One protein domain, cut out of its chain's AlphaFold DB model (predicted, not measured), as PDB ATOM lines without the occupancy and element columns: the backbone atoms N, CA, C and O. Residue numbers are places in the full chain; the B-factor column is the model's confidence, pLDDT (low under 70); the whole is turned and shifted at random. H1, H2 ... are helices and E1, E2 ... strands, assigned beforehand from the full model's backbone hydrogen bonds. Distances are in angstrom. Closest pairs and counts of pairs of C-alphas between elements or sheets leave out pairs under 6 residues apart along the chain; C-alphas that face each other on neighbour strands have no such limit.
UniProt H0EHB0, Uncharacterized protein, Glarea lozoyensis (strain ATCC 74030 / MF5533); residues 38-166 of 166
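This is residues 38 to 166 of the 166 residues of an uncharacterized protein of Glarea lozoyensis (strain ATCC 74030 / MF5533) (UniProt H0EHB0). Picture a closed barrel of six antiparallel strands, E1 to E6, with three short helices outside it and a last strand, E7, folding back past the first residues of E6. The hairpin of E5 and E6 reaches to one end of the long axis, and the loop of residues 112 to 123 lies at the other. The printed part has 129 residues, with named elements in the order E1 E2 E3 H1 E4 H2 E5 E6 H3 E7; the class is mixed, helices and strands. It is compact, with a radius of gyration of the C-alphas of 14.5 A and spans of 44 by 37 by 26 A.

Find C-alpha 38 at (20.438, -35.315, -4.223); from there E1 runs to residue 46, 22.8 A away. E2, residues 54 to 57, and E3, residues 63 to 69, follow. H1 is residues 75 to 85, 15.7 A long. E4, residues 89 to 101, spans 29.7 A and bends by 82 degrees at residue 95. After H2, residues 106 to 111, find C-alpha 124 at (10.155, -39.999, -25.791), where E5 begins; it runs 37.7 A to residue 136. E6, residues 139 to 149, spans 27.0 A and bends by 73 degrees at residue 143. H3 is residues 150 to 154, and E7, residues 159 to 165, ends at (12.289, -40.648, 5.390).

Go round the ring from E1. E1, E2 and E3 form a meander, each strand the antiparallel neighbour of the one before: N 44 and O 55 are 2.8 A apart, and N 54 and O 67 2.8 A. E3 and E6 are antiparallel neighbours, with N 68 and O 145 at 2.8 A, within hydrogen-bond range. The hairpin of E5 and E6 has N 128 and O 148 at 2.8 A. E5 and E4 have N 98 and O 127 at 2.8 A. E4 and E1 close the ring, with N 92 and O 39 at 2.8 A. H1 is on the barrel at a height of 8.4 A, over E2 and along it at 6 degrees on the local plane; the closest C-alphas of H1 and E1, Gln 82 and Pro 46, are 6.2 A apart. H2 lies over E3, and H3 over E6 at a height of 6.3 A. In H1, H2 and H3 every O i to N i+4 pair is within hydrogen-bond range. E7 pairs with no named strand; the closest C-alphas of E6 and E7, Ala 140 and Met 165, are 4.6 A apart.

The C-alphas of Glu 116 and Asn 137, the two farthest apart, are 44.8 A from each other. The printed part has no cut, and the link from H2 to E5, 12 residues, is long. The mean pLDDT of the printed part is 81.3; look for values under 70 at residues 47 to 51, 72 to 79 and 101 to 124.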
ATOM      1  N   ARG A  38      21.056 -36.623  -4.432       98.38
ATOM      2  CA  ARG A  38      20.438 -35.315  -4.223       98.38
ATOM      3  C   ARG A  38      21.058 -34.235  -5.096       98.38
ATOM      4  O   ARG A  38      22.228 -34.330  -5.455       98.38
ATOM      5  N   ALA A  39      20.283 -33.199  -5.384       98.31
ATOM      6  CA  ALA A  39      20.750 -31.936  -5.945       98.31
ATOM      7  C   ALA A  39      19.827 -30.793  -5.509       98.31
ATOM      8  O   ALA A  39      18.782 -31.020  -4.898       98.31
ATOM      9  N   TRP A  40      20.197 -29.558  -5.850       98.31
ATOM     10  CA  TRP A  40      19.410 -28.376  -5.518       98.31
ATOM     11  C   TRP A  40      18.974 -27.619  -6.760       98.31
ATOM     12  O   TRP A  40      19.801 -27.297  -7.611       98.31
ATOM     13  N   LEU A  41      17.693 -27.262  -6.811       97.50
ATOM     14  CA  LEU A  41      17.115 -26.427  -7.862       97.50
ATOM     15  C   LEU A  41      16.365 -25.243  -7.251       97.50
ATOM     16  O   LEU A  41      15.935 -25.289  -6.098       97.50
ATOM     17  N   VAL A  42      16.220 -24.174  -8.025       96.62
ATOM     18  CA  VAL A  42      15.574 -22.932  -7.593       96.62
ATOM     19  C   VAL A  42      14.153 -22.863  -8.132       96.62
ATOM     20  O   VAL A  42      13.913 -23.072  -9.321       96.62
ATOM     21  N   VAL A  43      13.204 -22.544  -7.260       93.69
ATOM     22  CA  VAL A  43      11.808 -22.308  -7.627       93.69
ATOM     23  C   VAL A  43      11.681 -20.985  -8.367       93.69
ATOM     24  O   VAL A  43      12.199 -19.952  -7.943       93.69
ATOM     25  N   SER A  44      10.931 -21.008  -9.458       88.81
ATOM     26  CA  SER A  44      10.651 -19.846 -10.293       88.81
ATOM     27  C   SER A  44       9.144 -19.605 -10.393       88.81
ATOM     28  O   SER A  44       8.427 -19.759  -9.405       88.81
ATOM     29  N   GLU A  45       8.650 -19.149 -11.534       81.69
ATOM     30  CA  GLU A  45       7.231 -18.904 -11.754       81.69
ATOM     31  C   GLU A  45       6.359 -20.168 -11.573       81.69
ATOM     32  O   GLU A  45       6.849 -21.297 -11.693       81.69
ATOM     33  N   PRO A  46       5.053 -19.999 -11.284       74.19
ATOM     34  CA  PRO A  46       4.084 -21.079 -11.382       74.19
ATOM     35  C   PRO A  46       4.197 -21.767 -12.735       74.19
ATOM     36  O   PRO A  46       4.307 -21.102 -13.768       74.19
ATOM     37  N   ALA A  47       4.144 -23.091 -12.729       66.06
ATOM     38  CA  ALA A  47       4.007 -23.823 -13.969       66.06
ATOM     39  C   ALA A  47       2.580 -23.613 -14.492       66.06
ATOM     40  O   ALA A  47       1.614 -23.716 -13.735       66.06
ATOM     41  N   ASP A  48       2.444 -23.318 -15.783       63.34
ATOM     42  CA  ASP A  48       1.149 -23.114 -16.436       63.34
ATOM     43  C   ASP A  48       0.438 -24.465 -16.651       63.34
ATOM     44  O   ASP A  48       0.429 -25.045 -17.741       63.34
ATOM     45  N   THR A  49      -0.096 -25.008 -15.553       62.09
ATOM     46  CA  THR A  49      -0.755 -26.314 -15.486       62.09
ATOM     47  C   THR A  49      -2.058 -26.220 -14.691       62.09
ATOM     48  O   THR A  49      -2.223 -25.336 -13.854       62.09
ATOM     49  N   HIS A  50      -2.977 -27.168 -14.907       63.25
ATOM     50  CA  HIS A  50      -4.208 -27.292 -14.107       63.25
ATOM     51  C   HIS A  50      -3.948 -27.646 -12.632       63.25
ATOM     52  O   HIS A  50      -4.863 -27.575 -11.813       63.25
ATOM     53  N   TYR A  51      -2.716 -28.032 -12.294       67.50
ATOM     54  CA  TYR A  51      -2.288 -28.351 -10.942       67.50
ATOM     55  C   TYR A  51      -1.414 -27.223 -10.383       67.50
ATOM     56  O   TYR A  51      -0.747 -26.514 -11.140       67.50
ATOM     57  N   PRO A  52      -1.372 -27.045  -9.056       76.94
ATOM     58  CA  PRO A  52      -0.600 -25.981  -8.433       76.94
ATOM     59  C   PRO A  52       0.906 -26.297  -8.401       76.94
ATOM     60  O   PRO A  52       1.540 -26.359  -7.354       76.94
ATOM     61  N   MET A  53       1.509 -26.463  -9.573       84.44
ATOM     62  CA  MET A  53       2.922 -26.777  -9.743       84.44
ATOM     63  C   MET A  53       3.780 -25.512  -9.863       84.44
ATOM     64  O   MET A  53       3.321 -24.463 -10.312       84.44
ATOM     65  N   VAL A  54       5.052 -25.619  -9.495       86.81
ATOM     66  CA  VAL A  54       6.080 -24.591  -9.696       86.81
ATOM     67  C   VAL A  54       7.116 -25.050 -10.714       86.81
ATOM     68  O   VAL A  54       7.416 -26.244 -10.804       86.81
ATOM     69  N   SER A  55       7.683 -24.104 -11.462       89.44
ATOM     70  CA  SER A  55       8.829 -24.341 -12.341       89.44
ATOM     71  C   SER A  55      10.135 -24.343 -11.553       89.44
ATOM     72  O   SER A  55      10.379 -23.456 -10.732       89.44
ATOM     73  N   LEU A  56      11.002 -25.310 -11.842       92.75
ATOM     74  CA  LEU A  56      12.324 -25.454 -11.243       92.75
ATOM     75  C   LEU A  56      13.409 -25.093 -12.252       92.75
ATOM     76  O   LEU A  56      13.359 -25.509 -13.412       92.75
ATOM     77  N   ARG A  57      14.404 -24.334 -11.794       92.25
ATOM     78  CA  ARG A  57      15.536 -23.869 -12.595       92.25
ATOM     79  C   ARG A  57      16.860 -24.297 -11.980       92.25
ATOM     80  O   ARG A  57      16.984 -24.395 -10.758       92.25
ATOM     81  N   ASP A  58      17.843 -24.546 -12.833       92.94
ATOM     82  CA  ASP A  58      19.218 -24.776 -12.400       92.94
ATOM     83  C   ASP A  58      19.883 -23.475 -11.912       92.94
ATOM     84  O   ASP A  58      19.322 -22.379 -12.005       92.94
ATOM     85  N   ALA A  59      21.117 -23.582 -11.416       90.44
ATOM     86  CA  ALA A  59      21.890 -22.430 -10.944       90.44
ATOM     87  C   ALA A  59      22.186 -21.376 -12.035       90.44
ATOM     88  O   ALA A  59      22.565 -20.252 -11.715       90.44
ATOM     89  N   ARG A  60      22.021 -21.722 -13.320       89.56
ATOM     90  CA  ARG A  60      22.195 -20.826 -14.475       89.56
ATOM     91  C   ARG A  60      20.869 -20.214 -14.937       89.56
ATOM     92  O   ARG A  60      20.854 -19.464 -15.909       89.56
ATOM     93  N   GLY A  61      19.760 -20.534 -14.271       87.25
ATOM     94  CA  GLY A  61      18.422 -20.067 -14.620       87.25
ATOM     95  C   GLY A  61      17.750 -20.850 -15.752       87.25
ATOM     96  O   GLY A  61      16.650 -20.475 -16.170       87.25
ATOM     97  N   ARG A  62      18.349 -21.939 -16.250       88.00
ATOM     98  CA  ARG A  62      17.718 -22.809 -17.252       88.00
ATOM     99  C   ARG A  62      16.612 -23.619 -16.593       88.00
ATOM    100  O   ARG A  62      16.788 -24.127 -15.489       88.00
ATOM    101  N   TRP A  63      15.474 -23.743 -17.266       87.69
ATOM    102  CA  TRP A  63      14.369 -24.558 -16.769       87.69
ATOM    103  C   TRP A  63      14.753 -26.041 -16.799       87.69
ATOM    104  O   TRP A  63      15.295 -26.527 -17.789       87.69
ATOM    105  N   ALA A  64      14.502 -26.735 -15.694       89.44
ATOM    106  CA  ALA A  64      14.892 -28.125 -15.485       89.44
ATOM    107  C   ALA A  64      13.681 -29.058 -15.335       89.44
ATOM    108  O   ALA A  64      13.779 -30.247 -15.634       89.44
ATOM    109  N   GLY A  65      12.544 -28.545 -14.863       88.88
ATOM    110  CA  GLY A  65      11.360 -29.357 -14.622       88.88
ATOM    111  C   GLY A  65      10.317 -28.647 -13.775       88.88
ATOM    112  O   GLY A  65      10.347 -27.426 -13.615       88.88
ATOM    113  N   THR A  66       9.401 -29.421 -13.201       90.50
ATOM    114  CA  THR A  66       8.354 -28.899 -12.315       90.50
ATOM    115  C   THR A  66       8.178 -29.732 -11.067       90.50
ATOM    116  O   THR A  66       8.554 -30.905 -11.009       90.50
ATOM    117  N   LEU A  67       7.581 -29.108 -10.058       91.94
ATOM    118  CA  LEU A  67       7.304 -29.718  -8.771       91.94
ATOM    119  C   LEU A  67       5.939 -29.286  -8.250       91.94
ATOM    120  O   LEU A  67       5.559 -28.126  -8.372       91.94
ATOM    121  N   GLN A  68       5.210 -30.225  -7.665       90.12
ATOM    122  CA  GLN A  68       4.001 -29.985  -6.900       90.12
ATOM    123  C   GLN A  68       4.352 -29.984  -5.403       90.12
ATOM    124  O   GLN A  68       4.768 -31.027  -4.889       90.12
ATOM    125  N   PRO A  69       4.208 -28.847  -4.702       90.50
ATOM    126  CA  PRO A  69       4.309 -28.790  -3.245       90.50
ATOM    127  C   PRO A  69       3.157 -29.548  -2.567       90.50
ATOM    128  O   PRO A  69       2.030 -29.529  -3.062       90.50
ATOM    129  N   ASP A  70       3.421 -30.172  -1.420       86.56
ATOM    130  CA  ASP A  70       2.423 -30.951  -0.675       86.56
ATOM    131  C   ASP A  70       1.372 -30.078   0.022       86.56
ATOM    132  O   ASP A  70       0.203 -30.450   0.056       86.56
ATOM    133  N   GLU A  71       1.736 -28.899   0.540       71.19
ATOM    134  CA  GLU A  71       0.785 -28.020   1.252       71.19
ATOM    135  C   GLU A  71      -0.025 -27.118   0.302       71.19
ATOM    136  O   GLU A  71      -0.365 -25.979   0.631       71.19
ATOM    137  N   CYS A  72      -0.358 -27.619  -0.888       58.53
ATOM    138  CA  CYS A  72      -1.321 -26.947  -1.745       58.53
ATOM    139  C   CYS A  72      -2.716 -27.119  -1.139       58.53
ATOM    140  O   CYS A  72      -3.388 -28.121  -1.376       58.53
ATOM    141  N   GLY A  73      -3.125 -26.148  -0.326       53.75
ATOM    142  CA  GLY A  73      -4.493 -26.029   0.163       53.75
ATOM    143  C   GLY A  73      -5.492 -25.702  -0.957       53.75
ATOM    144  O   GLY A  73      -5.273 -26.024  -2.128       53.75
ATOM    145  N   GLY A  74      -6.605 -25.041  -0.628       55.09
ATOM    146  CA  GLY A  74      -7.579 -24.594  -1.639       55.09
ATOM    147  C   GLY A  74      -6.937 -23.745  -2.754       55.09
ATOM    148  O   GLY A  74      -5.818 -23.256  -2.617       55.09
ATOM    149  N   VAL A  75      -7.640 -23.527  -3.874       59.56
ATOM    150  CA  VAL A  75      -7.097 -22.818  -5.061       59.56
ATOM    151  C   VAL A  75      -6.397 -21.488  -4.710       59.56
ATOM    152  O   VAL A  75      -5.327 -21.207  -5.253       59.56
ATOM    153  N   ASP A  76      -6.924 -20.711  -3.762       62.69
ATOM    154  CA  ASP A  76      -6.323 -19.443  -3.313       62.69
ATOM    155  C   ASP A  76      -5.061 -19.623  -2.445       62.69
ATOM    156  O   ASP A  76      -4.092 -18.860  -2.553       62.69
ATOM    157  N   GLU A  77      -5.022 -20.672  -1.624       61.91
ATOM    158  CA  GLU A  77      -3.863 -21.028  -0.798       61.91
ATOM    159  C   GLU A  77      -2.712 -21.537  -1.673       61.91
ATOM    160  O   GLU A  77      -1.551 -21.194  -1.436       61.91
ATOM    161  N   SER A  78      -3.039 -22.250  -2.755       64.56
ATOM    162  CA  SER A  78      -2.063 -22.762  -3.715       64.56
ATOM    163  C   SER A  78      -1.255 -21.643  -4.392       64.56
ATOM    164  O   SER A  78      -0.024 -21.667  -4.371       64.56
ATOM    165  N   LYS A  79      -1.916 -20.588  -4.893       67.56
ATOM    166  CA  LYS A  79      -1.243 -19.429  -5.515       67.56
ATOM    167  C   LYS A  79      -0.366 -18.682  -4.515       67.56
ATOM    168  O   LYS A  79       0.738 -18.249  -4.845       67.56
ATOM    169  N   THR A  80      -0.849 -18.563  -3.282       71.56
ATOM    170  CA  THR A  80      -0.110 -17.942  -2.181       71.56
ATOM    171  C   THR A  80       1.157 -18.735  -1.861       71.56
ATOM    172  O   THR A  80       2.219 -18.144  -1.666       71.56
ATOM    173  N   GLN A  81       1.085 -20.065  -1.852       72.00
ATOM    174  CA  GLN A  81       2.245 -20.910  -1.591       72.00
ATOM    175  C   GLN A  81       3.257 -20.896  -2.741       72.00
ATOM    176  O   GLN A  81       4.447 -20.723  -2.490       72.00
ATOM    177  N   GLN A  82       2.808 -20.993  -3.993       76.50
ATOM    178  CA  GLN A  82       3.689 -20.856  -5.160       76.50
ATOM    179  C   GLN A  82       4.454 -19.531  -5.123       76.50
ATOM    180  O   GLN A  82       5.650 -19.493  -5.396       76.50
ATOM    181  N   GLN A  83       3.773 -18.444  -4.740       79.75
ATOM    182  CA  GLN A  83       4.397 -17.137  -4.585       79.75
ATOM    183  C   GLN A  83       5.415 -17.107  -3.437       79.75
ATOM    184  O   GLN A  83       6.488 -16.533  -3.611       79.75
ATOM    185  N   LYS A  84       5.107 -17.730  -2.292       85.50
ATOM    186  CA  LYS A  84       6.023 -17.837  -1.142       85.50
ATOM    187  C   LYS A  84       7.287 -18.626  -1.468       85.50
ATOM    188  O   LYS A  84       8.355 -18.276  -0.982       85.50
ATOM    189  N   LEU A  85       7.164 -19.677  -2.277       88.44
ATOM    190  CA  LEU A  85       8.292 -20.524  -2.654       88.44
ATOM    191  C   LEU A  85       9.182 -19.889  -3.724       88.44
ATOM    192  O   LEU A  85      10.288 -20.375  -3.921       88.44
ATOM    193  N   ARG A  86       8.756 -18.827  -4.423       89.94
ATOM    194  CA  ARG A  86       9.575 -18.216  -5.482       89.94
ATOM    195  C   ARG A  86      10.958 -17.819  -4.966       89.94
ATOM    196  O   ARG A  86      11.085 -17.106  -3.977       89.94
ATOM    197  N   GLY A  87      11.991 -18.247  -5.686       92.06
ATOM    198  CA  GLY A  87      13.392 -18.028  -5.330       92.06
ATOM    199  C   GLY A  87      13.940 -19.003  -4.285       92.06
ATOM    200  O   GLY A  87      15.147 -18.996  -4.047       92.06
ATOM    201  N   ALA A  88      13.108 -19.858  -3.683       94.62
ATOM    202  CA  ALA A  88      13.574 -20.877  -2.752       94.62
ATOM    203  C   ALA A  88      14.452 -21.903  -3.476       94.62
ATOM    204  O   ALA A  88      14.140 -22.348  -4.582       94.62
ATOM    205  N   ARG A  89      15.550 -22.294  -2.831       96.75
ATOM    206  CA  ARG A  89      16.438 -23.361  -3.292       96.75
ATOM    207  C   ARG A  89      16.039 -24.654  -2.587       96.75
ATOM    208  O   ARG A  89      16.253 -24.775  -1.385       96.75
ATOM    209  N   LEU A  90      15.453 -25.589  -3.325       97.50
ATOM    210  CA  LEU A  90      14.926 -26.842  -2.785       97.50
ATOM    211  C   LEU A  90      15.983 -27.937  -2.843       97.50
ATOM    212  O   LEU A  90      16.659 -28.068  -3.863       97.50
ATOM    213  N   GLU A  91      16.091 -28.735  -1.785       98.12
ATOM    214  CA  GLU A  91      16.844 -29.991  -1.799       98.12
ATOM    215  C   GLU A  91      15.958 -31.097  -2.374       98.12
ATOM    216  O   GLU A  91      14.873 -31.382  -1.861       98.12
ATOM    217  N   LEU A  92      16.405 -31.689  -3.478       98.50
ATOM    218  CA  LEU A  92      15.664 -32.699  -4.216       98.50
ATOM    219  C   LEU A  92      16.421 -34.019  -4.201       98.50
ATOM    220  O   LEU A  92      17.635 -34.015  -4.379       98.50
ATOM    221  N   VAL A  93      15.708 -35.136  -4.077       98.25
ATOM    222  CA  VAL A  93      16.261 -36.494  -4.200       98.25
ATOM    223  C   VAL A  93      15.632 -37.232  -5.372       98.25
ATOM    224  O   VAL A  93      14.423 -37.133  -5.588       98.25
ATOM    225  N   GLU A  94      16.432 -37.983  -6.130       97.19
ATOM    226  CA  GLU A  94      15.908 -38.841  -7.195       97.19
ATOM    227  C   GLU A  94      15.215 -40.086  -6.619       97.19
ATOM    228  O   GLU A  94      15.639 -40.658  -5.616       97.19
ATOM    229  N   ILE A  95      14.120 -40.501  -7.254       95.31
ATOM    230  CA  ILE A  95      13.366 -41.704  -6.876       95.31
ATOM    231  C   ILE A  95      13.557 -42.773  -7.941       95.31
ATOM    232  O   ILE A  95      13.940 -43.905  -7.661       95.31
ATOM    233  N   VAL A  96      13.228 -42.416  -9.184       94.62
ATOM    234  CA  VAL A  96      13.180 -43.343 -10.309       94.62
ATOM    235  C   VAL A  96      13.272 -42.582 -11.625       94.62
ATOM    236  O   VAL A  96      12.788 -41.455 -11.752       94.62
ATOM    237  N   THR A  97      13.871 -43.216 -12.625       92.62
ATOM    238  CA  THR A  97      13.857 -42.739 -14.009       92.62
ATOM    239  C   THR A  97      12.571 -43.153 -14.717       92.62
ATOM    240  O   THR A  97      12.125 -44.289 -14.575       92.62
ATOM    241  N   GLY A  98      12.011 -42.276 -15.544       85.31
ATOM    242  CA  GLY A  98      10.843 -42.576 -16.367       85.31
ATOM    243  C   GLY A  98      10.929 -41.971 -17.762       85.31
ATOM    244  O   GLY A  98      11.770 -41.119 -18.047       85.31
ATOM    245  N   PHE A  99      10.021 -42.411 -18.626       83.12
ATOM    246  CA  PHE A  99       9.865 -41.918 -19.989       83.12
ATOM    247  C   PHE A  99       8.386 -41.667 -20.285       83.12
ATOM    248  O   PHE A  99       7.515 -42.368 -19.767       83.12
ATOM    249  N   SER A 100       8.085 -40.673 -21.118       72.12
ATOM    250  CA  SER A 100       6.722 -40.448 -21.608       72.12
ATOM    251  C   SER A 100       6.718 -40.082 -23.083       72.12
ATOM    252  O   SER A 100       7.504 -39.234 -23.514       72.12
ATOM    253  N   ALA A 101       5.794 -40.692 -23.830       60.62
ATOM    254  CA  ALA A 101       5.454 -40.252 -25.174       60.62
ATOM    255  C   ALA A 101       4.770 -38.881 -25.123       60.62
ATOM    256  O   ALA A 101       4.125 -38.532 -24.131       60.62
ATOM    257  N   ASP A 102       4.965 -38.115 -26.189       57.53
ATOM    258  CA  ASP A 102       4.579 -36.715 -26.393       57.53
ATOM    259  C   ASP A 102       3.039 -36.505 -26.401       57.53
ATOM    260  O   ASP A 102       2.441 -36.143 -27.409       57.53
ATOM    261  N   HIS A 103       2.349 -36.801 -25.294       45.41
ATOM    262  CA  HIS A 103       0.894 -36.610 -25.139       45.41
ATOM    263  C   HIS A 103       0.518 -35.479 -24.169       45.41
ATOM    264  O   HIS A 103      -0.656 -35.174 -24.030       45.41
ATOM    265  N   ASN A 104       1.508 -34.817 -23.556       46.41
ATOM    266  CA  ASN A 104       1.339 -33.626 -22.707       46.41
ATOM    267  C   ASN A 104       2.265 -32.481 -23.172       46.41
ATOM    268  O   ASN A 104       2.913 -31.822 -22.358       46.41
ATOM    269  N   ALA A 105       2.350 -32.269 -24.490       45.78
ATOM    270  CA  ALA A 105       3.213 -31.298 -25.179       45.78
ATOM    271  C   ALA A 105       2.996 -29.810 -24.799       45.78
ATOM    272  O   ALA A 105       3.603 -28.928 -25.402       45.78
ATOM    273  N   ASP A 106       2.188 -29.511 -23.782       47.19
ATOM    274  CA  ASP A 106       2.055 -28.164 -23.219       47.19
ATOM    275  C   ASP A 106       3.276 -27.744 -22.383       47.19
ATOM    276  O   ASP A 106       3.509 -26.555 -22.173       47.19
ATOM    277  N   TYR A 107       4.088 -28.696 -21.916       52.50
ATOM    278  CA  TYR A 107       5.191 -28.410 -20.994       52.50
ATOM    279  C   TYR A 107       6.355 -27.604 -21.592       52.50
ATOM    280  O   TYR A 107       6.788 -26.639 -20.961       52.50
ATOM    281  N   PRO A 108       6.869 -27.923 -22.796       49.16
ATOM    282  CA  PRO A 108       7.966 -27.151 -23.362       49.16
ATOM    283  C   PRO A 108       7.507 -25.834 -23.984       49.16
ATOM    284  O   PRO A 108       8.129 -24.802 -23.741       49.16
ATOM    285  N   TYR A 109       6.375 -25.844 -24.700       46.44
ATOM    286  CA  TYR A 109       5.838 -24.665 -25.391       46.44
ATOM    287  C   TYR A 109       5.534 -23.498 -24.439       46.44
ATOM    288  O   TYR A 109       5.668 -22.340 -24.829       46.44
ATOM    289  N   LYS A 110       5.185 -23.789 -23.180       49.53
ATOM    290  CA  LYS A 110       4.894 -22.782 -22.148       49.53
ATOM    291  C   LYS A 110       6.100 -22.408 -21.275       49.53
ATOM    292  O   LYS A 110       6.057 -21.393 -20.589       49.53
ATOM    293  N   SER A 111       7.186 -23.188 -21.320       50.94
ATOM    294  CA  SER A 111       8.439 -22.912 -20.590       50.94
ATOM    295  C   SER A 111       9.346 -21.882 -21.282       50.94
ATOM    296  O   SER A 111      10.347 -21.449 -20.709       50.94
ATOM    297  N   GLY A 112       9.019 -21.505 -22.525       51.34
ATOM    298  CA  GLY A 112       9.853 -20.644 -23.367       51.34
ATOM    299  C   GLY A 112      11.090 -21.341 -23.947       51.34
ATOM    300  O   GLY A 112      11.899 -20.681 -24.594       51.34
ATOM    301  N   ILE A 113      11.251 -22.653 -23.732       53.91
ATOM    302  CA  ILE A 113      12.300 -23.452 -24.373       53.91
ATOM    303  C   ILE A 113      11.811 -23.880 -25.764       53.91
ATOM    304  O   ILE A 113      10.768 -24.536 -25.858       53.91
ATOM    305  N   PRO A 114      12.547 -23.554 -26.842       55.69
ATOM    306  CA  PRO A 114      12.192 -24.003 -28.180       55.69
ATOM    307  C   PRO A 114      12.142 -25.543 -28.262       55.69
ATOM    308  O   PRO A 114      13.045 -26.198 -27.729       55.69
ATOM    309  N   PRO A 115      11.126 -26.150 -28.908       57.94
ATOM    310  CA  PRO A 115      10.969 -27.607 -29.004       57.94
ATOM    311  C   PRO A 115      12.201 -28.372 -29.513       57.94
ATOM    312  O   PRO A 115      12.396 -29.539 -29.172       57.94
ATOM    313  N   GLU A 116      13.028 -27.719 -30.322       57.75
ATOM    314  CA  GLU A 116      14.283 -28.218 -30.883       57.75
ATOM    315  C   GLU A 116      15.438 -28.294 -29.875       57.75
ATOM    316  O   GLU A 116      16.386 -29.044 -30.091       57.75
ATOM    317  N   MET A 117      15.369 -27.546 -28.770       55.53
ATOM    318  CA  MET A 117      16.383 -27.560 -27.709       55.53
ATOM    319  C   MET A 117      16.120 -28.645 -26.662       55.53
ATOM    320  O   MET A 117      16.865 -28.754 -25.689       55.53
ATOM    321  N   ILE A 118      15.065 -29.440 -26.840       60.78
ATOM    322  CA  ILE A 118      14.710 -30.514 -25.922       60.78
ATOM    323  C   ILE A 118      15.412 -31.797 -26.356       60.78
ATOM    324  O   ILE A 118      15.141 -32.289 -27.455       60.78
ATOM    325  N   PRO A 119      16.260 -32.392 -25.508       53.66
ATOM    326  CA  PRO A 119      16.864 -33.677 -25.815       53.66
ATOM    327  C   PRO A 119      15.791 -34.769 -25.932       53.66
ATOM    328  O   PRO A 119      15.003 -34.988 -25.009       53.66
ATOM    329  N   LYS A 120      15.748 -35.459 -27.079       59.06
ATOM    330  CA  LYS A 120      14.829 -36.578 -27.344       59.06
ATOM    331  C   LYS A 120      15.619 -37.830 -27.719       59.06
ATOM    332  O   LYS A 120      16.510 -37.771 -28.564       59.06
ATOM    333  N   ILE A 121      15.251 -38.980 -27.149       53.78
ATOM    334  CA  ILE A 121      15.643 -40.295 -27.679       53.78
ATOM    335  C   ILE A 121      14.435 -40.825 -28.458       53.78
ATOM    336  O   ILE A 121      13.469 -41.332 -27.887       53.78
ATOM    337  N   GLY A 122      14.441 -40.626 -29.778       65.50
ATOM    338  CA  GLY A 122      13.252 -40.837 -30.609       65.50
ATOM    339  C   GLY A 122      12.164 -39.795 -30.311       65.50
ATOM    340  O   GLY A 122      12.427 -38.601 -30.399       65.50
ATOM    341  N   ASN A 123      10.957 -40.245 -29.941       64.81
ATOM    342  CA  ASN A 123       9.803 -39.391 -29.591       64.81
ATOM    343  C   ASN A 123       9.475 -39.390 -28.082       64.81
ATOM    344  O   ASN A 123       8.378 -38.990 -27.689       64.81
ATOM    345  N   LEU A 124      10.378 -39.895 -27.234       69.44
ATOM    346  CA  LEU A 124      10.155 -39.999 -25.791       69.44
ATOM    347  C   LEU A 124      11.010 -38.978 -25.043       69.44
ATOM    348  O   LEU A 124      12.211 -38.859 -25.290       69.44
ATOM    349  N   TYR A 125      10.398 -38.289 -24.085       74.81
ATOM    350  CA  TYR A 125      11.135 -37.473 -23.125       74.81
ATOM    351  C   TYR A 125      11.518 -38.313 -21.915       74.81
ATOM    352  O   TYR A 125      10.712 -39.115 -21.431       74.81
ATOM    353  N   HIS A 126      12.738 -38.112 -21.425       84.88
ATOM    354  CA  HIS A 126      13.291 -38.822 -20.278       84.88
ATOM    355  C   HIS A 126      13.332 -37.911 -19.056       84.88
ATOM    356  O   HIS A 126      13.743 -36.752 -19.141       84.88
ATOM    357  N   TYR A 127      12.953 -38.461 -17.908       89.38
ATOM    358  CA  TYR A 127      12.850 -37.708 -16.666       89.38
ATOM    359  C   TYR A 127      13.353 -38.506 -15.474       89.38
ATOM    360  O   TYR A 127      13.276 -39.736 -15.456       89.38
ATOM    361  N   TYR A 128      13.752 -37.781 -14.440       95.25
ATOM    362  CA  TYR A 128      13.769 -38.271 -13.071       95.25
ATOM    363  C   TYR A 128      12.509 -37.807 -12.351       95.25
ATOM    364  O   TYR A 128      12.170 -36.622 -12.372       95.25
ATOM    365  N   TYR A 129      11.829 -38.739 -11.692       95.44
ATOM    366  CA  TYR A 129      10.902 -38.398 -10.622       95.44
ATOM    367  C   TYR A 129      11.717 -38.055  -9.382       95.44
ATOM    368  O   TYR A 129      12.620 -38.811  -9.013       95.44
ATOM    369  N   VAL A 130      11.396 -36.927  -8.756       97.25
ATOM    370  CA  VAL A 130      12.124 -36.406  -7.596       97.25
ATOM    371  C   VAL A 130      11.179 -36.094  -6.441       97.25
ATOM    372  O   VAL A 130      10.015 -35.755  -6.668       97.25
ATOM    373  N   LEU A 131      11.684 -36.169  -5.212       97.44
ATOM    374  CA  LEU A 131      11.028 -35.600  -4.031       97.44
ATOM    375  C   LEU A 131      11.744 -34.326  -3.617       97.44
ATOM    376  O   LEU A 131      12.970 -34.302  -3.616       97.44
ATOM    377  N   TRP A 132      10.987 -33.312  -3.209       97.75
ATOM    378  CA  TRP A 132      11.522 -32.250  -2.358       97.75
ATOM    379  C   TRP A 132      11.471 -32.717  -0.912       97.75
ATOM    380  O   TRP A 132      10.417 -33.166  -0.445       97.75
ATOM    381  N   ILE A 133      12.611 -32.620  -0.232       97.19
ATOM    382  CA  ILE A 133      12.755 -32.982   1.171       97.19
ATOM    383  C   ILE A 133      13.250 -31.811   2.018       97.19
ATOM    384  O   ILE A 133      13.960 -30.925   1.540       97.19
ATOM    385  N   GLU A 134      12.894 -31.846   3.295       96.19
ATOM    386  CA  GLU A 134      13.485 -31.033   4.356       96.19
ATOM    387  C   GLU A 134      13.903 -31.947   5.509       96.19
ATOM    388  O   GLU A 134      13.264 -32.966   5.758       96.19
ATOM    389  N   TRP A 135      14.988 -31.602   6.197       95.75
ATOM    390  CA  TRP A 135      15.542 -32.425   7.270       95.75
ATOM    391  C   TRP A 135      15.126 -31.904   8.643       95.75
ATOM    392  O   TRP A 135      15.322 -30.730   8.952       95.75
ATOM    393  N   GLU A 136      14.662 -32.803   9.503       93.62
ATOM    394  CA  GLU A 136      14.454 -32.546  10.926       93.62
ATOM    395  C   GLU A 136      15.064 -33.698  11.732       93.62
ATOM    396  O   GLU A 136      14.720 -34.864  11.553       93.62
ATOM    397  N   ASN A 137      16.027 -33.381  12.604       92.62
ATOM    398  CA  ASN A 137      16.707 -34.354  13.474       92.62
ATOM    399  C   ASN A 137      17.269 -35.596  12.743       92.62
ATOM    400  O   ASN A 137      17.294 -36.692  13.298       92.62
ATOM    401  N   GLY A 138      17.734 -35.425  11.500       91.25
ATOM    402  CA  GLY A 138      18.293 -36.511  10.684       91.25
ATOM    403  C   GLY A 138      17.255 -37.372   9.956       91.25
ATOM    404  O   GLY A 138      17.637 -38.339   9.305       91.25
ATOM    405  N   ILE A 139      15.970 -37.016  10.032       93.75
ATOM    406  CA  ILE A 139      14.888 -37.617   9.248       93.75
ATOM    407  C   ILE A 139      14.455 -36.627   8.169       93.75
ATOM    408  O   ILE A 139      14.256 -35.441   8.437       93.75
ATOM    409  N   ALA A 140      14.340 -37.111   6.937       96.06
ATOM    410  CA  ALA A 140      13.867 -36.331   5.807       96.06
ATOM    411  C   ALA A 140      12.338 -36.414   5.690       96.06
ATOM    412  O   ALA A 140      11.763 -37.499   5.623       96.06
ATOM    413  N   TYR A 141      11.689 -35.263   5.585       94.44
ATOM    414  CA  TYR A 141      10.250 -35.139   5.389       94.44
ATOM    415  C   TYR A 141       9.959 -34.716   3.959       94.44
ATOM    416  O   TYR A 141      10.560 -33.775   3.439       94.44
ATOM    417  N   ARG A 142       9.010 -35.399   3.316       94.31
ATOM    418  CA  ARG A 142       8.555 -35.043   1.970       94.31
ATOM    419  C   ARG A 142       7.740 -33.751   2.024       94.31
ATOM    420  O   ARG A 142       6.797 -33.635   2.803       94.31
ATOM    421  N   LYS A 143       8.109 -32.799   1.171       94.56
ATOM    422  CA  LYS A 143       7.438 -31.501   1.015       94.56
ATOM    423  C   LYS A 143       6.837 -31.308  -0.377       94.56
ATOM    424  O   LYS A 143       6.096 -30.353  -0.601       94.56
ATOM    425  N   GLY A 144       7.146 -32.193  -1.323       93.88
ATOM    426  CA  GLY A 144       6.558 -32.187  -2.657       93.88
ATOM    427  C   GLY A 144       7.130 -33.265  -3.571       93.88
ATOM    428  O   GLY A 144       8.093 -33.954  -3.227       93.88
ATOM    429  N   ILE A 145       6.536 -33.396  -4.756       94.00
ATOM    430  CA  ILE A 145       6.935 -34.355  -5.795       94.00
ATOM    431  C   ILE A 145       7.061 -33.660  -7.147       94.00
ATOM    432  O   ILE A 145       6.249 -32.805  -7.499       94.00
ATOM    433  N   GLY A 146       8.071 -34.025  -7.928       92.25
ATOM    434  CA  GLY A 146       8.343 -33.380  -9.205       92.25
ATOM    435  C   GLY A 146       8.888 -34.307 -10.277       92.25
ATOM    436  O   GLY A 146       9.141 -35.494 -10.054       92.25
ATOM    437  N   LYS A 147       9.067 -33.725 -11.461       91.75
ATOM    438  CA  LYS A 147       9.713 -34.345 -12.619       91.75
ATOM    439  C   LYS A 147      10.765 -33.392 -13.158       91.75
ATOM    440  O   LYS A 147      10.434 -32.258 -13.501       91.75
ATOM    441  N   ILE A 148      11.997 -33.870 -13.274       91.56
ATOM    442  CA  ILE A 148      13.124 -33.123 -13.840       91.56
ATOM    443  C   ILE A 148      13.565 -33.814 -15.122       91.56
ATOM    444  O   ILE A 148      13.641 -35.042 -15.162       91.56
ATOM    445  N   TRP A 149      13.845 -33.047 -16.171       89.06
ATOM    446  CA  TRP A 149      14.418 -33.584 -17.403       89.06
ATOM    447  C   TRP A 149      15.736 -34.278 -17.109       89.06
ATOM    448  O   TRP A 149      16.554 -33.761 -16.352       89.06
ATOM    449  N   LYS A 150      15.928 -35.452 -17.713       90.38
ATOM    450  CA  LYS A 150      17.071 -36.311 -17.420       90.38
ATOM    451  C   LYS A 150      18.393 -35.560 -17.571       90.38
ATOM    452  O   LYS A 150      19.151 -35.497 -16.613       90.38
ATOM    453  N   ASP A 151      18.617 -34.944 -18.721       87.31
ATOM    454  CA  ASP A 151      19.888 -34.280 -19.021       87.31
ATOM    455  C   ASP A 151      20.113 -33.079 -18.095       87.31
ATOM    456  O   ASP A 151      21.189 -32.915 -17.528       87.31
ATOM    457  N   MET A 152      19.052 -32.311 -17.821       90.94
ATOM    458  CA  MET A 152      19.102 -31.211 -16.857       90.94
ATOM    459  C   MET A 152      19.441 -31.704 -15.449       90.94
ATOM    460  O   MET A 152      20.237 -31.066 -14.770       90.94
ATOM    461  N   TRP A 153      18.875 -32.826 -15.001       95.00
ATOM    462  CA  TRP A 153      19.203 -33.429 -13.709       95.00
ATOM    463  C   TRP A 153      20.641 -33.951 -13.668       95.00
ATOM    464  O   TRP A 153      21.347 -33.761 -12.678       95.00
ATOM    465  N   GLU A 154      21.090 -34.599 -14.742       94.94
ATOM    466  CA  GLU A 154      22.418 -35.200 -14.808       94.94
ATOM    467  C   GLU A 154      23.550 -34.173 -14.842       94.94
ATOM    468  O   GLU A 154      24.630 -34.477 -14.334       94.94
ATOM    469  N   GLU A 155      23.276 -32.972 -15.356       94.94
ATOM    470  CA  GLU A 155      24.172 -31.809 -15.342       94.94
ATOM    471  C   GLU A 155      24.288 -31.116 -13.973       94.94
ATOM    472  O   GLU A 155      25.151 -30.250 -13.805       94.94
ATOM    473  N   GLN A 156      23.435 -31.449 -12.998       96.75
ATOM    474  CA  GLN A 156      23.540 -30.871 -11.658       96.75
ATOM    475  C   GLN A 156      24.727 -31.460 -10.883       96.75
ATOM    476  O   GLN A 156      25.137 -32.601 -11.104       96.75
ATOM    477  N   ASP A 157      25.227 -30.692  -9.912       96.38
ATOM    478  CA  ASP A 157      26.180 -31.188  -8.918       96.38
ATOM    479  C   ASP A 157      25.456 -32.129  -7.945       96.38
ATOM    480  O   ASP A 157      24.794 -31.693  -6.998       96.38
ATOM    481  N   ARG A 158      25.470 -33.425  -8.275       97.19
ATOM    482  CA  ARG A 158      24.718 -34.469  -7.573       97.19
ATOM    483  C   ARG A 158      25.585 -35.184  -6.553       97.19
ATOM    484  O   ARG A 158      26.634 -35.726  -6.895       97.19
ATOM    485  N   GLU A 159      25.061 -35.312  -5.344       98.19
ATOM    486  CA  GLU A 159      25.716 -36.009  -4.240       98.19
ATOM    487  C   GLU A 159      24.962 -37.293  -3.890       98.19
ATOM    488  O   GLU A 159      23.733 -37.291  -3.820       98.19
ATOM    489  N   THR A 160      25.685 -38.388  -3.652       98.38
ATOM    490  CA  THR A 160      25.099 -39.620  -3.109       98.38
ATOM    491  C   THR A 160      24.898 -39.487  -1.601       98.38
ATOM    492  O   THR A 160      25.840 -39.160  -0.887       98.38
ATOM    493  N   ILE A 161      23.690 -39.784  -1.126       97.88
ATOM    494  CA  ILE A 161      23.311 -39.727   0.289       97.88
ATOM    495  C   ILE A 161      22.620 -41.013   0.734       97.88
ATOM    496  O   ILE A 161      21.955 -41.670  -0.069       97.88
ATOM    497  N   ASP A 162      22.710 -41.306   2.029       96.56
ATOM    498  CA  ASP A 162      21.816 -42.245   2.698       96.56
ATOM    499  C   ASP A 162      20.599 -41.477   3.218       96.56
ATOM    500  O   ASP A 162      20.692 -40.619   4.096       96.56
ATOM    501  N   LEU A 163      19.449 -41.755   2.617       96.38
ATOM    502  CA  LEU A 163      18.182 -41.112   2.908       96.38
ATOM    503  C   LEU A 163      17.389 -41.970   3.893       96.38
ATOM    504  O   LEU A 163      17.203 -43.163   3.658       96.38
ATOM    505  N   ILE A 164      16.874 -41.351   4.955       94.94
ATOM    506  CA  ILE A 164      15.885 -41.932   5.870       94.94
ATOM    507  C   ILE A 164      14.691 -40.979   5.897       94.94
ATOM    508  O   ILE A 164      14.841 -39.832   6.306       94.94
ATOM    509  N   MET A 165      13.523 -41.437   5.451       91.94
ATOM    510  CA  MET A 165      12.289 -40.648   5.390       91.94
ATOM    511  C   MET A 165      11.228 -41.161   6.354       91.94
ATOM    512  O   MET A 165      11.074 -42.378   6.469       91.94
ATOM    513  N   GLY A 166      10.472 -40.247   6.973       86.19
ATOM    514  CA  GLY A 166       9.410 -40.523   7.952       86.19
ATOM    515  C   GLY A 166       8.322 -39.469   8.006       86.19
ATOM    516  O   GLY A 166       8.489 -38.415   7.357       86.19
TER     517      GLY A 166